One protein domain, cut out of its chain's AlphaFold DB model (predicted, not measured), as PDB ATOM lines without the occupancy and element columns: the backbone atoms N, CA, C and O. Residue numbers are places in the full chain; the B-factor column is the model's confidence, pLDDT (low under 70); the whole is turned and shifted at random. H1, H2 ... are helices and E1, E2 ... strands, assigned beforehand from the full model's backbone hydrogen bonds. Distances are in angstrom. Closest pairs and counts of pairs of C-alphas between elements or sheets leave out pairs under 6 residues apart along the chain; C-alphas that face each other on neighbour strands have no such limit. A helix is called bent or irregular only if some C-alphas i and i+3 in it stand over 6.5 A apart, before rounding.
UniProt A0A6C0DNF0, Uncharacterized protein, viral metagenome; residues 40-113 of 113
ATOM      1  N   HIS A  40     224.708 141.558 143.739       93.94
ATOM      2  CA  HIS A  40     224.207 142.529 144.711       93.94
ATOM      3  C   HIS A  40     225.247 143.619 144.989       93.94
ATOM      4  O   HIS A  40     226.451 143.378 144.832       93.94
ATOM      5  N   PRO A  41     224.819 144.823 145.400       94.50
ATOM      6  CA  PRO A  41     225.737 145.867 145.829       94.50
ATOM      7  C   PRO A  41     226.511 145.452 147.081       94.50
ATOM      8  O   PRO A  41     225.950 144.916 148.031       94.50
ATOM      9  N   LEU A  42     227.812 145.739 147.078       95.00
ATOM     10  CA  LEU A  42     228.692 145.478 148.215       95.00
ATOM     11  C   LEU A  42     228.723 146.656 149.200       95.00
ATOM     12  O   LEU A  42     228.559 147.823 148.814       95.00
ATOM     13  N   THR A  43     229.011 146.369 150.470       94.56
ATOM     14  CA  THR A  43     229.327 147.399 151.471       94.56
ATOM     15  C   THR A  43     230.600 148.168 151.089       94.56
ATOM     16  O   THR A  43     231.449 147.637 150.370       94.56
ATOM     17  N   PRO A  44     230.796 149.417 151.558       94.69
ATOM     18  CA  PRO A  44     231.987 150.203 151.223       94.69
ATOM     19  C   PRO A  44     233.315 149.496 151.534       94.69
ATOM     20  O   PRO A  44     234.244 149.567 150.732       94.69
ATOM     21  N   ALA A  45     233.389 148.770 152.655       93.12
ATOM     22  CA  ALA A  45     234.574 147.998 153.027       93.12
ATOM     23  C   ALA A  45     234.841 146.850 152.039       93.12
ATOM     24  O   ALA A  45     235.960 146.696 151.556       93.12
ATOM     25  N   ALA A  46     233.801 146.096 151.666       94.50
ATOM     26  CA  ALA A  46     233.917 145.029 150.676       94.50
ATOM     27  C   ALA A  46     234.274 145.574 149.281       94.50
ATOM     28  O   ALA A  46     235.112 144.993 148.595       94.50
ATOM     29  N   LYS A  47     233.720 146.728 148.883       95.25
ATOM     30  CA  LYS A  47     234.088 147.418 147.634       95.25
ATOM     31  C   LYS A  47     235.566 147.788 147.602       95.25
ATOM     32  O   LYS A  47     236.224 147.566 146.591       95.25
ATOM     33  N   ALA A  48     236.081 148.340 148.701       94.25
ATOM     34  CA  ALA A  48     237.486 148.717 148.813       94.25
ATOM     35  C   ALA A  48     238.419 147.498 148.745       94.25
ATOM     36  O   ALA A  48     239.472 147.580 148.123       94.25
ATOM     37  N   PHE A  49     238.015 146.370 149.339       94.00
ATOM     38  CA  PHE A  49     238.807 145.139 149.342       94.00
ATOM     39  C   PHE A  49     238.807 144.421 147.985       94.00
ATOM     40  O   PHE A  49     239.864 144.069 147.472       94.00
ATOM     41  N   PHE A  50     237.632 144.217 147.381       93.50
ATOM     42  CA  PHE A  50     237.504 143.458 146.129       93.50
ATOM     43  C   PHE A  50     237.665 144.312 144.864       93.50
ATOM     44  O   PHE A  50     237.768 143.764 143.768       93.50
ATOM     45  N   GLY A  51     237.648 145.643 144.978       94.62
ATOM     46  CA  GLY A  51     237.763 146.556 143.835       94.62
ATOM     47  C   GLY A  51     236.552 146.555 142.893       94.62
ATOM     48  O   GLY A  51     236.638 147.073 141.782       94.62
ATOM     49  N   VAL A  52     235.420 145.983 143.316       94.50
ATOM     50  CA  VAL A  52     234.181 145.898 142.529       94.50
ATOM     51  C   VAL A  52     233.001 146.466 143.306       94.50
ATOM     52  O   VAL A  52     232.913 146.329 144.521       94.50
ATOM     53  N   SER A  53     232.067 147.106 142.601       94.19
ATOM     54  CA  SER A  53     230.893 147.726 143.232       94.19
ATOM     55  C   SER A  53     229.792 146.724 143.582       94.19
ATOM     56  O   SER A  53     229.083 146.917 144.571       94.19
ATOM     57  N   ASN A  54     229.638 145.684 142.762       95.19
ATOM     58  CA  ASN A  54     228.602 144.667 142.894       95.19
ATOM     59  C   ASN A  54     229.205 143.292 142.595       95.19
ATOM     60  O   ASN A  54     230.041 143.176 141.698       95.19
ATOM     61  N   ALA A  55     228.763 142.265 143.312       95.44
ATOM     62  CA  ALA A  55     229.166 140.879 143.086       95.44
ATOM     63  C   ALA A  55     228.107 139.918 143.642       95.44
ATOM     64  O   ALA A  55     227.246 140.328 144.416       95.44
ATOM     65  N   SER A  56     228.175 138.642 143.268       95.38
ATOM     66  CA  SER A  56     227.537 137.560 144.026       95.38
ATOM     67  C   SER A  56     228.546 136.947 144.996       95.38
ATOM     68  O   SER A  56     229.759 137.045 144.774       95.38
ATOM     69  N   LEU A  57     228.085 136.267 146.051       93.62
ATOM     70  CA  LEU A  57     229.005 135.558 146.948       93.62
ATOM     71  C   LEU A  57     229.795 134.474 146.200       93.62
ATOM     72  O   LEU A  57     230.975 134.280 146.483       93.62
ATOM     73  N   GLN A  58     229.198 133.816 145.201       94.75
ATOM     74  CA  GLN A  58     229.922 132.879 144.342       94.75
ATOM     75  C   GLN A  58     231.114 133.547 143.643       94.75
ATOM     76  O   GLN A  58     232.205 132.978 143.637       94.75
ATOM     77  N   THR A  59     230.936 134.748 143.084       94.88
ATOM     78  CA  THR A  59     232.024 135.490 142.433       94.88
ATOM     79  C   THR A  59     233.112 135.876 143.431       94.88
ATOM     80  O   THR A  59     234.289 135.688 143.140       94.88
ATOM     81  N   LEU A  60     232.743 136.351 144.625       94.31
ATOM     82  CA  LEU A  60     233.723 136.672 145.671       94.31
ATOM     83  C   LEU A  60     234.532 135.435 146.086       94.31
ATOM     84  O   LEU A  60     235.754 135.493 146.198       94.31
ATOM     85  N   LEU A  61     233.874 134.285 146.246       92.88
ATOM     86  CA  LEU A  61     234.552 133.031 146.575       92.88
ATOM     87  C   LEU A  61     235.471 132.552 145.456       92.88
ATOM     88  O   LEU A  61     236.539 132.023 145.744       92.88
ATOM     89  N   GLN A  62     235.106 132.749 144.190       94.12
ATOM     90  CA  GLN A  62     235.986 132.428 143.063       94.12
ATOM     91  C   GLN A  62     237.290 133.237 143.084       94.12
ATOM     92  O   GLN A  62     238.302 132.733 142.602       94.12
ATOM     93  N   VAL A  63     237.282 134.439 143.672       92.88
ATOM     94  CA  VAL A  63     238.492 135.247 143.883       92.88
ATOM     95  C   VAL A  63     239.342 134.682 145.024       92.88
ATOM     96  O   VAL A  63     240.549 134.535 144.860       92.88
ATOM     97  N   CYS A  64     238.737 134.321 146.160       92.81
ATOM     98  CA  CYS A  64     239.490 133.898 147.349       92.81
ATOM     99  C   CYS A  64     239.946 132.426 147.319       92.81
ATOM    100  O   CYS A  64     241.023 132.089 147.813       92.81
ATOM    101  N   LEU A  65     239.129 131.530 146.753       93.06
ATOM    102  CA  LEU A  65     239.351 130.080 146.795       93.06
ATOM    103  C   LEU A  65     240.703 129.623 146.219       93.06
ATOM    104  O   LEU A  65     241.280 128.708 146.809       93.06
ATOM    105  N   PRO A  66     241.218 130.173 145.099       94.75
ATOM    106  CA  PRO A  66     242.530 129.794 144.582       94.75
ATOM    107  C   PRO A  66     243.643 130.010 145.611       94.75
ATOM    108  O   PRO A  66     244.357 129.060 145.933       94.75
ATOM    109  N   THR A  67     243.711 131.204 146.203       93.69
ATOM    110  CA  THR A  67     244.694 131.555 147.238       93.69
ATOM    111  C   THR A  67     244.541 130.676 148.474       93.69
ATOM    112  O   THR A  67     245.517 130.129 148.975       93.69
ATOM    113  N   TRP A  68     243.309 130.451 148.942       94.94
ATOM    114  CA  TRP A  68     243.075 129.584 150.101       94.94
ATOM    115  C   TRP A  68     243.517 128.137 149.875       94.94
ATOM    116  O   TRP A  68     243.953 127.478 150.819       94.94
ATOM    117  N   LYS A  69     243.398 127.627 148.645       93.38
ATOM    118  CA  LYS A  69     243.865 126.282 148.287       93.38
ATOM    119  C   LYS A  69     245.382 126.216 148.194       93.38
ATOM    120  O   LYS A  69     245.964 125.274 148.725       93.38
ATOM    121  N   GLU A  70     245.999 127.191 147.532       96.00
ATOM    122  CA  GLU A  70     247.455 127.281 147.384       96.00
ATOM    123  C   GLU A  70     248.147 127.344 148.750       96.00
ATOM    124  O   GLU A  70     249.094 126.605 149.009       96.00
ATOM    125  N   GLU A  71     247.597 128.144 149.661       95.25
ATOM    126  CA  GLU A  71     248.123 128.325 151.012       95.25
ATOM    127  C   GLU A  71     247.609 127.297 152.035       95.25
ATOM    128  O   GLU A  71     247.885 127.419 153.225       95.25
ATOM    129  N   GLN A  72     246.843 126.289 151.601       95.81
ATOM    130  CA  GLN A  72     246.281 125.246 152.475       95.81
ATOM    131  C   GLN A  72     245.480 125.798 153.672       95.81
ATOM    132  O   GLN A  72     245.445 125.207 154.751       95.81
ATOM    133  N   ARG A  73     244.791 126.928 153.482       95.44
ATOM    134  CA  ARG A  73     243.963 127.579 154.511       95.44
ATOM    135  C   ARG A  73     242.653 126.841 154.780       95.44
ATOM    136  O   ARG A  73     241.998 127.093 155.786       95.44
ATOM    137  N   ILE A  74     242.240 125.950 153.879       95.50
ATOM    138  CA  ILE A  74     241.036 125.130 154.033       95.50
ATOM    139  C   ILE A  74     241.432 123.830 154.730       95.50
ATOM    140  O   ILE A  74     242.282 123.090 154.239       95.50
ATOM    141  N   SER A  75     240.790 123.537 155.860       94.38
ATOM    142  CA  SER A  75     240.991 122.270 156.573       94.38
ATOM    143  C   SER A  75     240.759 121.046 155.669       94.38
ATOM    144  O   SER A  75     239.944 121.111 154.747       94.38
ATOM    145  N   PRO A  76     241.379 119.883 155.957       91.94
ATOM    146  CA  PRO A  76     241.192 118.668 155.155       91.94
ATOM    147  C   PRO A  76     239.734 118.207 155.034       91.94
ATOM    148  O   PRO A  76     239.355 117.586 154.045       91.94
ATOM    149  N   THR A  77     238.906 118.508 156.038       91.62
ATOM    150  CA  THR A  77     237.468 118.202 156.051       91.62
ATOM    151  C   THR A  77     236.624 119.251 155.326       91.62
ATOM    152  O   THR A  77     235.425 119.051 155.150       91.62
ATOM    153  N   GLY A  78     237.215 120.389 154.950       89.00
ATOM    154  CA  GLY A  78     236.505 121.547 154.417       89.00
ATOM    155  C   GLY A  78     235.616 122.249 155.445       89.00
ATOM    156  O   GLY A  78     234.770 123.044 155.057       89.00
ATOM    157  N   ARG A  79     235.761 121.939 156.742       91.81
ATOM    158  CA  ARG A  79     234.878 122.439 157.806       91.81
ATOM    159  C   ARG A  79     235.267 123.823 158.307       91.81
ATOM    160  O   ARG A  79     234.397 124.603 158.680       91.81
ATOM    161  N   THR A  80     236.561 124.105 158.328       95.56
ATOM    162  CA  THR A  80     237.121 125.394 158.725       95.56
ATOM    163  C   THR A  80     237.995 125.979 157.624       95.56
ATOM    164  O   THR A  80     238.606 125.239 156.839       95.56
ATOM    165  N   ILE A  81     238.034 127.308 157.580       95.50
ATOM    166  CA  ILE A  81     238.857 128.116 156.681       95.50
ATOM    167  C   ILE A  81     239.629 129.118 157.541       95.50
ATOM    168  O   ILE A  81     239.024 129.843 158.331       95.50
ATOM    169  N   ARG A  82     240.948 129.177 157.372       96.38
ATOM    170  CA  ARG A  82     241.793 130.222 157.949       96.38
ATOM    171  C   ARG A  82     241.676 131.489 157.116       96.38
ATOM    172  O   ARG A  82     242.041 131.482 155.943       96.38
ATOM    173  N   LEU A  83     241.170 132.567 157.699       94.62
ATOM    174  CA  LEU A  83     241.011 133.836 156.992       94.62
ATOM    175  C   LEU A  83     242.301 134.657 157.041       94.62
ATOM    176  O   LEU A  83     242.932 134.770 158.087       94.62
ATOM    177  N   GLY A  84     242.683 135.246 155.912       93.81
ATOM    178  CA  GLY A  84     243.799 136.182 155.806       93.81
ATOM    179  C   GLY A  84     243.358 137.627 156.030       93.81
ATOM    180  O   GLY A  84     242.750 137.968 157.043       93.81
ATOM    181  N   GLU A  85     243.665 138.502 155.075       92.25
ATOM    182  CA  GLU A  85     243.311 139.924 155.149       92.25
ATOM    183  C   GLU A  85     241.802 140.173 155.098       92.25
ATOM    184  O   GLU A  85     241.297 141.112 155.721       92.25
ATOM    185  N   GLU A  86     241.076 139.285 154.424       92.38
ATOM    186  CA  GLU A  86     239.624 139.284 154.329       92.38
ATOM    187  C   GLU A  86     238.933 139.133 155.694       92.38
ATOM    188  O   GLU A  86     237.773 139.508 155.825       92.38
ATOM    189  N   ALA A  87     239.636 138.660 156.733       93.06
ATOM    190  CA  ALA A  87     239.118 138.597 158.104       93.06
ATOM    191  C   ALA A  87     238.625 139.968 158.606       93.06
ATOM    192  O   ALA A  87     237.614 140.060 159.309       93.06
ATOM    193  N   SER A  88     239.293 141.043 158.171       92.38
ATOM    194  CA  SER A  88     238.952 142.422 158.532       92.38
ATOM    195  C   SER A  88     237.553 142.841 158.067       92.38
ATOM    196  O   SER A  88     236.887 143.608 158.762       92.38
ATOM    197  N   LEU A  89     237.056 142.278 156.957       91.94
ATOM    198  CA  LEU A  89     235.699 142.528 156.454       91.94
ATOM    199  C   LEU A  89     234.615 142.041 157.420       91.94
ATOM    200  O   LEU A  89     233.481 142.512 157.368       91.94
ATOM    201  N   PHE A  90     234.968 141.110 158.304       90.62
ATOM    202  CA  PHE A  90     234.060 140.479 159.254       90.62
ATOM    203  C   PHE A  90     234.337 140.878 160.708       90.62
ATOM    204  O   PHE A  90     233.791 140.245 161.622       90.62
ATOM    205  N   GLY A  91     235.201 141.880 160.921       89.69
ATOM    206  CA  GLY A  91     235.637 142.322 162.246       89.69
ATOM    207  C   GLY A  91     236.450 141.268 163.002       89.69
ATOM    208  O   GLY A  91     236.365 141.204 164.226       89.69
ATOM    209  N   LEU A  92     237.174 140.406 162.285       90.38
ATOM    210  CA  LEU A  92     238.017 139.358 162.856       90.38
ATOM    211  C   LEU A  92     239.499 139.696 162.680       90.38
ATOM    212  O   LEU A  92     239.883 140.448 161.782       90.38
ATOM    213  N   GLU A  93     240.336 139.104 163.528       91.06
ATOM    214  CA  GLU A  93     241.787 139.181 163.387       91.06
ATOM    215  C   GLU A  93     242.268 138.318 162.211       91.06
ATOM    216  O   GLU A  93     241.649 137.308 161.858       91.06
ATOM    217  N   LYS A  94     243.389 138.712 161.595       89.50
ATOM    218  CA  LYS A  94     244.035 137.907 160.551       89.50
ATOM    219  C   LYS A  94     244.446 136.547 161.123       89.50
ATOM    220  O   LYS A  94     244.746 136.434 162.304       89.50
ATOM    221  N   GLU A  95     244.471 135.536 160.263       91.12
ATOM    222  CA  GLU A  95     244.810 134.146 160.596       91.12
ATOM    223  C   GLU A  95     243.811 133.451 161.541       91.12
ATOM    224  O   GLU A  95     244.097 132.383 162.079       91.12
ATOM    225  N   THR A  96     242.602 134.006 161.691       93.38
ATOM    226  CA  THR A  96     241.518 133.365 162.447       93.38
ATOM    227  C   THR A  96     240.929 132.190 161.665       93.38
ATOM    228  O   THR A  96     240.519 132.343 160.511       93.38
ATOM    229  N   ASP A  97     240.819 131.029 162.312       94.81
ATOM    230  CA  ASP A  97     240.088 129.874 161.788       94.81
ATOM    231  C   ASP A  97     238.577 130.049 162.008       94.81
ATOM    232  O   ASP A  97     238.118 130.284 163.126       94.81
ATOM    233  N   VAL A  98     237.790 129.916 160.939       94.75
ATOM    234  CA  VAL A  98     236.333 130.106 160.970       94.75
ATOM    235  C   VAL A  98     235.625 128.877 160.405       94.75
ATOM    236  O   VAL A  98     236.011 128.355 159.361       94.75
ATOM    237  N   ASP A  99     234.580 128.408 161.094       95.69
ATOM    238  CA  ASP A  99     233.686 127.353 160.596       95.69
ATOM    239  C   ASP A  99     232.943 127.829 159.340       95.69
ATOM    240  O   ASP A  99     232.483 128.967 159.287       95.69
ATOM    241  N   VAL A 100     232.795 126.968 158.330       89.38
ATOM    242  CA  VAL A 100     232.184 127.343 157.045       89.38
ATOM    243  C   VAL A 100     230.767 127.900 157.164       89.38
ATOM    244  O   VAL A 100     230.401 128.757 156.361       89.38
ATOM    245  N   TYR A 101     229.976 127.471 158.151       87.69
ATOM    246  CA  TYR A 101     228.641 128.037 158.354       87.69
ATOM    247  C   TYR A 101     228.715 129.431 158.970       87.69
ATOM    248  O   TYR A 101     228.040 130.337 158.497       87.69
ATOM    249  N   VAL A 102     229.606 129.634 159.945       90.38
ATOM    250  CA  VAL A 102     229.851 130.957 160.544       90.38
ATOM    251  C   VAL A 102     230.419 131.922 159.505       90.38
ATOM    252  O   VAL A 102     230.045 133.092 159.456       90.38
ATOM    253  N   PHE A 103     231.313 131.434 158.648       91.19
ATOM    254  CA  PHE A 103     231.838 132.196 157.526       91.19
ATOM    255  C   PHE A 103     230.712 132.598 156.565       91.19
ATOM    256  O   PHE A 103     230.605 133.770 156.216       91.19
ATOM    257  N   TYR A 104     229.832 131.662 156.195       87.56
ATOM    258  CA  TYR A 104     228.693 131.949 155.323       87.56
ATOM    259  C   TYR A 104     227.740 132.992 155.927       87.56
ATOM    260  O   TYR A 104     227.373 133.948 155.247       87.56
ATOM    261  N   GLU A 105     227.401 132.867 157.212       87.38
ATOM    262  CA  GLU A 105     226.595 133.861 157.934       87.38
ATOM    263  C   GLU A 105     227.252 135.246 157.922       87.38
ATOM    264  O   GLU A 105     226.596 136.253 157.654       87.38
ATOM    265  N   LYS A 106     228.570 135.307 158.145       89.50
ATOM    266  CA  LYS A 106     229.344 136.553 158.072       89.50
ATOM    267  C   LYS A 106     229.385 137.130 156.658       89.50
ATOM    268  O   LYS A 106     229.339 138.344 156.503       89.50
ATOM    269  N   CYS A 107     229.395 136.308 155.612       89.50
ATOM    270  CA  CYS A 107     229.336 136.796 154.234       89.50
ATOM    271  C   CYS A 107     228.049 137.561 153.910       89.50
ATOM    272  O   CYS A 107     228.078 138.439 153.047       89.50
ATOM    273  N   LEU A 108     226.943 137.302 154.614       86.19
ATOM    274  CA  LEU A 108     225.701 138.062 154.431       86.19
ATOM    275  C   LEU A 108     225.896 139.554 154.745       86.19
ATOM    276  O   LEU A 108     225.272 140.412 154.119       86.19
ATOM    277  N   THR A 109     226.807 139.892 155.664       89.12
ATOM    278  CA  THR A 109     227.090 141.288 156.032       89.12
ATOM    279  C   THR A 109     227.877 142.041 154.960       89.12
ATOM    280  O   THR A 109     228.026 143.253 155.058       89.12
ATOM    281  N   LEU A 110     228.371 141.361 153.919       91.38
ATOM    282  CA  LEU A 110     229.055 142.005 152.792       91.38
ATOM    283  C   LEU A 110     228.084 142.711 151.834       91.38
ATOM    284  O   LEU A 110     228.518 143.572 151.070       91.38
ATOM    285  N   PHE A 111     226.796 142.359 151.886       89.56
ATOM    286  CA  PHE A 111     225.754 142.841 150.967       89.56
ATOM    287  C   PHE A 111     224.694 143.711 151.651       89.56
ATOM    288  O   PHE A 111     223.984 144.471 150.995       89.56
ATOM    289  N   ARG A 112     224.568 143.610 152.978       71.62
ATOM    290  CA  ARG A 112     223.605 144.391 153.760       71.62
ATOM    291  C   ARG A 112     224.185 145.787 154.010       71.62
ATOM    292  O   ARG A 112     225.209 145.912 154.677       71.62
ATOM    293  N   SER A 113     223.570 146.798 153.388       55.47
ATOM    294  CA  SER A 113     223.921 148.224 153.536       55.47
ATOM    295  C   SER A 113     223.369 148.792 154.832       55.47
ATOM    296  O   SER A 113     222.211 148.442 155.149       55.47
TER     297      SER A 113
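Overview. This is residues 40 to 113 of the 113 residues of an uncharacterized protein of viral metagenome (UniProt A0A6C0DNF0). Four helices and a small strand pair make a loosely joined frame: the longer helices H2 and H4 run lengthwise on two sides of it, their lines at 50 degrees, H1 is at one end, and the strands E1 and E2 are toward the other end. The short helix H3 is on the same side as H4 and packs on it crosswise, while H2 touches no other helix. The 74 printed residues hold four named helices and two named strands, in the order H1, H2, E1, H3, E2, H4, and the sheet has the order E1 - E2, antiparallel. The class is mostly helix, with 38 residues in helices and 6 in strands. The whole is compact, with a radius of gyration of the C-alphas of 11.8 A, yet elongated in outline, with spans of 33 by 21 by 18 A.

Along the chain. The printed part begins at His 40, and residues 40 to 41 pair antiparallel with residues 54 to 55, both stretches too short to be named strands. H1 is residues 44 to 50, beginning at C-alpha 44 at (231.987, 150.203, 151.223) and measuring 10.1 A from first to last C-alpha. H2 is residues 57 to 70 and measures 20.2 A; it is irregular, but only just, with C-alphas 63 and 66 lying 6.8 A apart. C-alpha 70, its last, is at (247.455, 127.281, 147.384). E1 is residues 80 to 82, 6.8 A long. H3 is residues 85 to 90, 10.1 A long; it is neither bent nor irregular, but only just: C-alphas 85 and 88 are 6.1 A apart. E2 is residues 97 to 99, 7.0 A long. H4 is residues 100 to 110, 15.6 A long, and ends at C-alpha 110 at (229.055, 142.005, 152.792).

Arrangement. H1 and H3 only just touch, with 3 pairs of C-alphas within 8 A; the closest C-alphas are those of Ala 46 and Leu 89, 6.5 A apart. Their lines stand at a shallow tilt of 28 degrees, and they run opposite ways. H3 touches H4 about perpendicular, at 75 degrees, with the C-alphas of Phe 90 and Lys 106 closest at 6.2 A. H2 and H4 are close but not clearly touching, at a steep tilt of 50 degrees and running opposite ways; their closest C-alphas, those of Leu 57 and Cys 107, are 7.4 A apart. H2 is apart from H3 and from E2. E1 and E2 are antiparallel neighbours, with 151 degrees between their directions; C-alphas 82 and 97 face each other at 4.2 A. N 81 and O 98 are within hydrogen-bond range at 2.9 A, as are N 98 and O 81 at 2.9 A. The closest C-alphas of E1 and H4 are those of Thr 80 and Val 100, 5.6 A apart. Every O i to N i+4 pair is within hydrogen-bond range in H1, against 8 of 10 in H2, 5 of 7 in H4 and 0 of 2 in H3, where 3 of 3 O i to N i+3 pairs are within range.

Size, cuts and confidence. The two C-alphas farthest apart are those of Pro 76 and Ser 113, at 34.3 A. The first and last printed C-alphas, those of His 40 and Ser 113, are 10.5 A apart. The printed part has no cut and ends at the chain's last residue. No link is long; those from E1 to H3 and from E2 to H4 are tight. The mean pLDDT of the printed part is 92.1, and residue 113 alone is under 70.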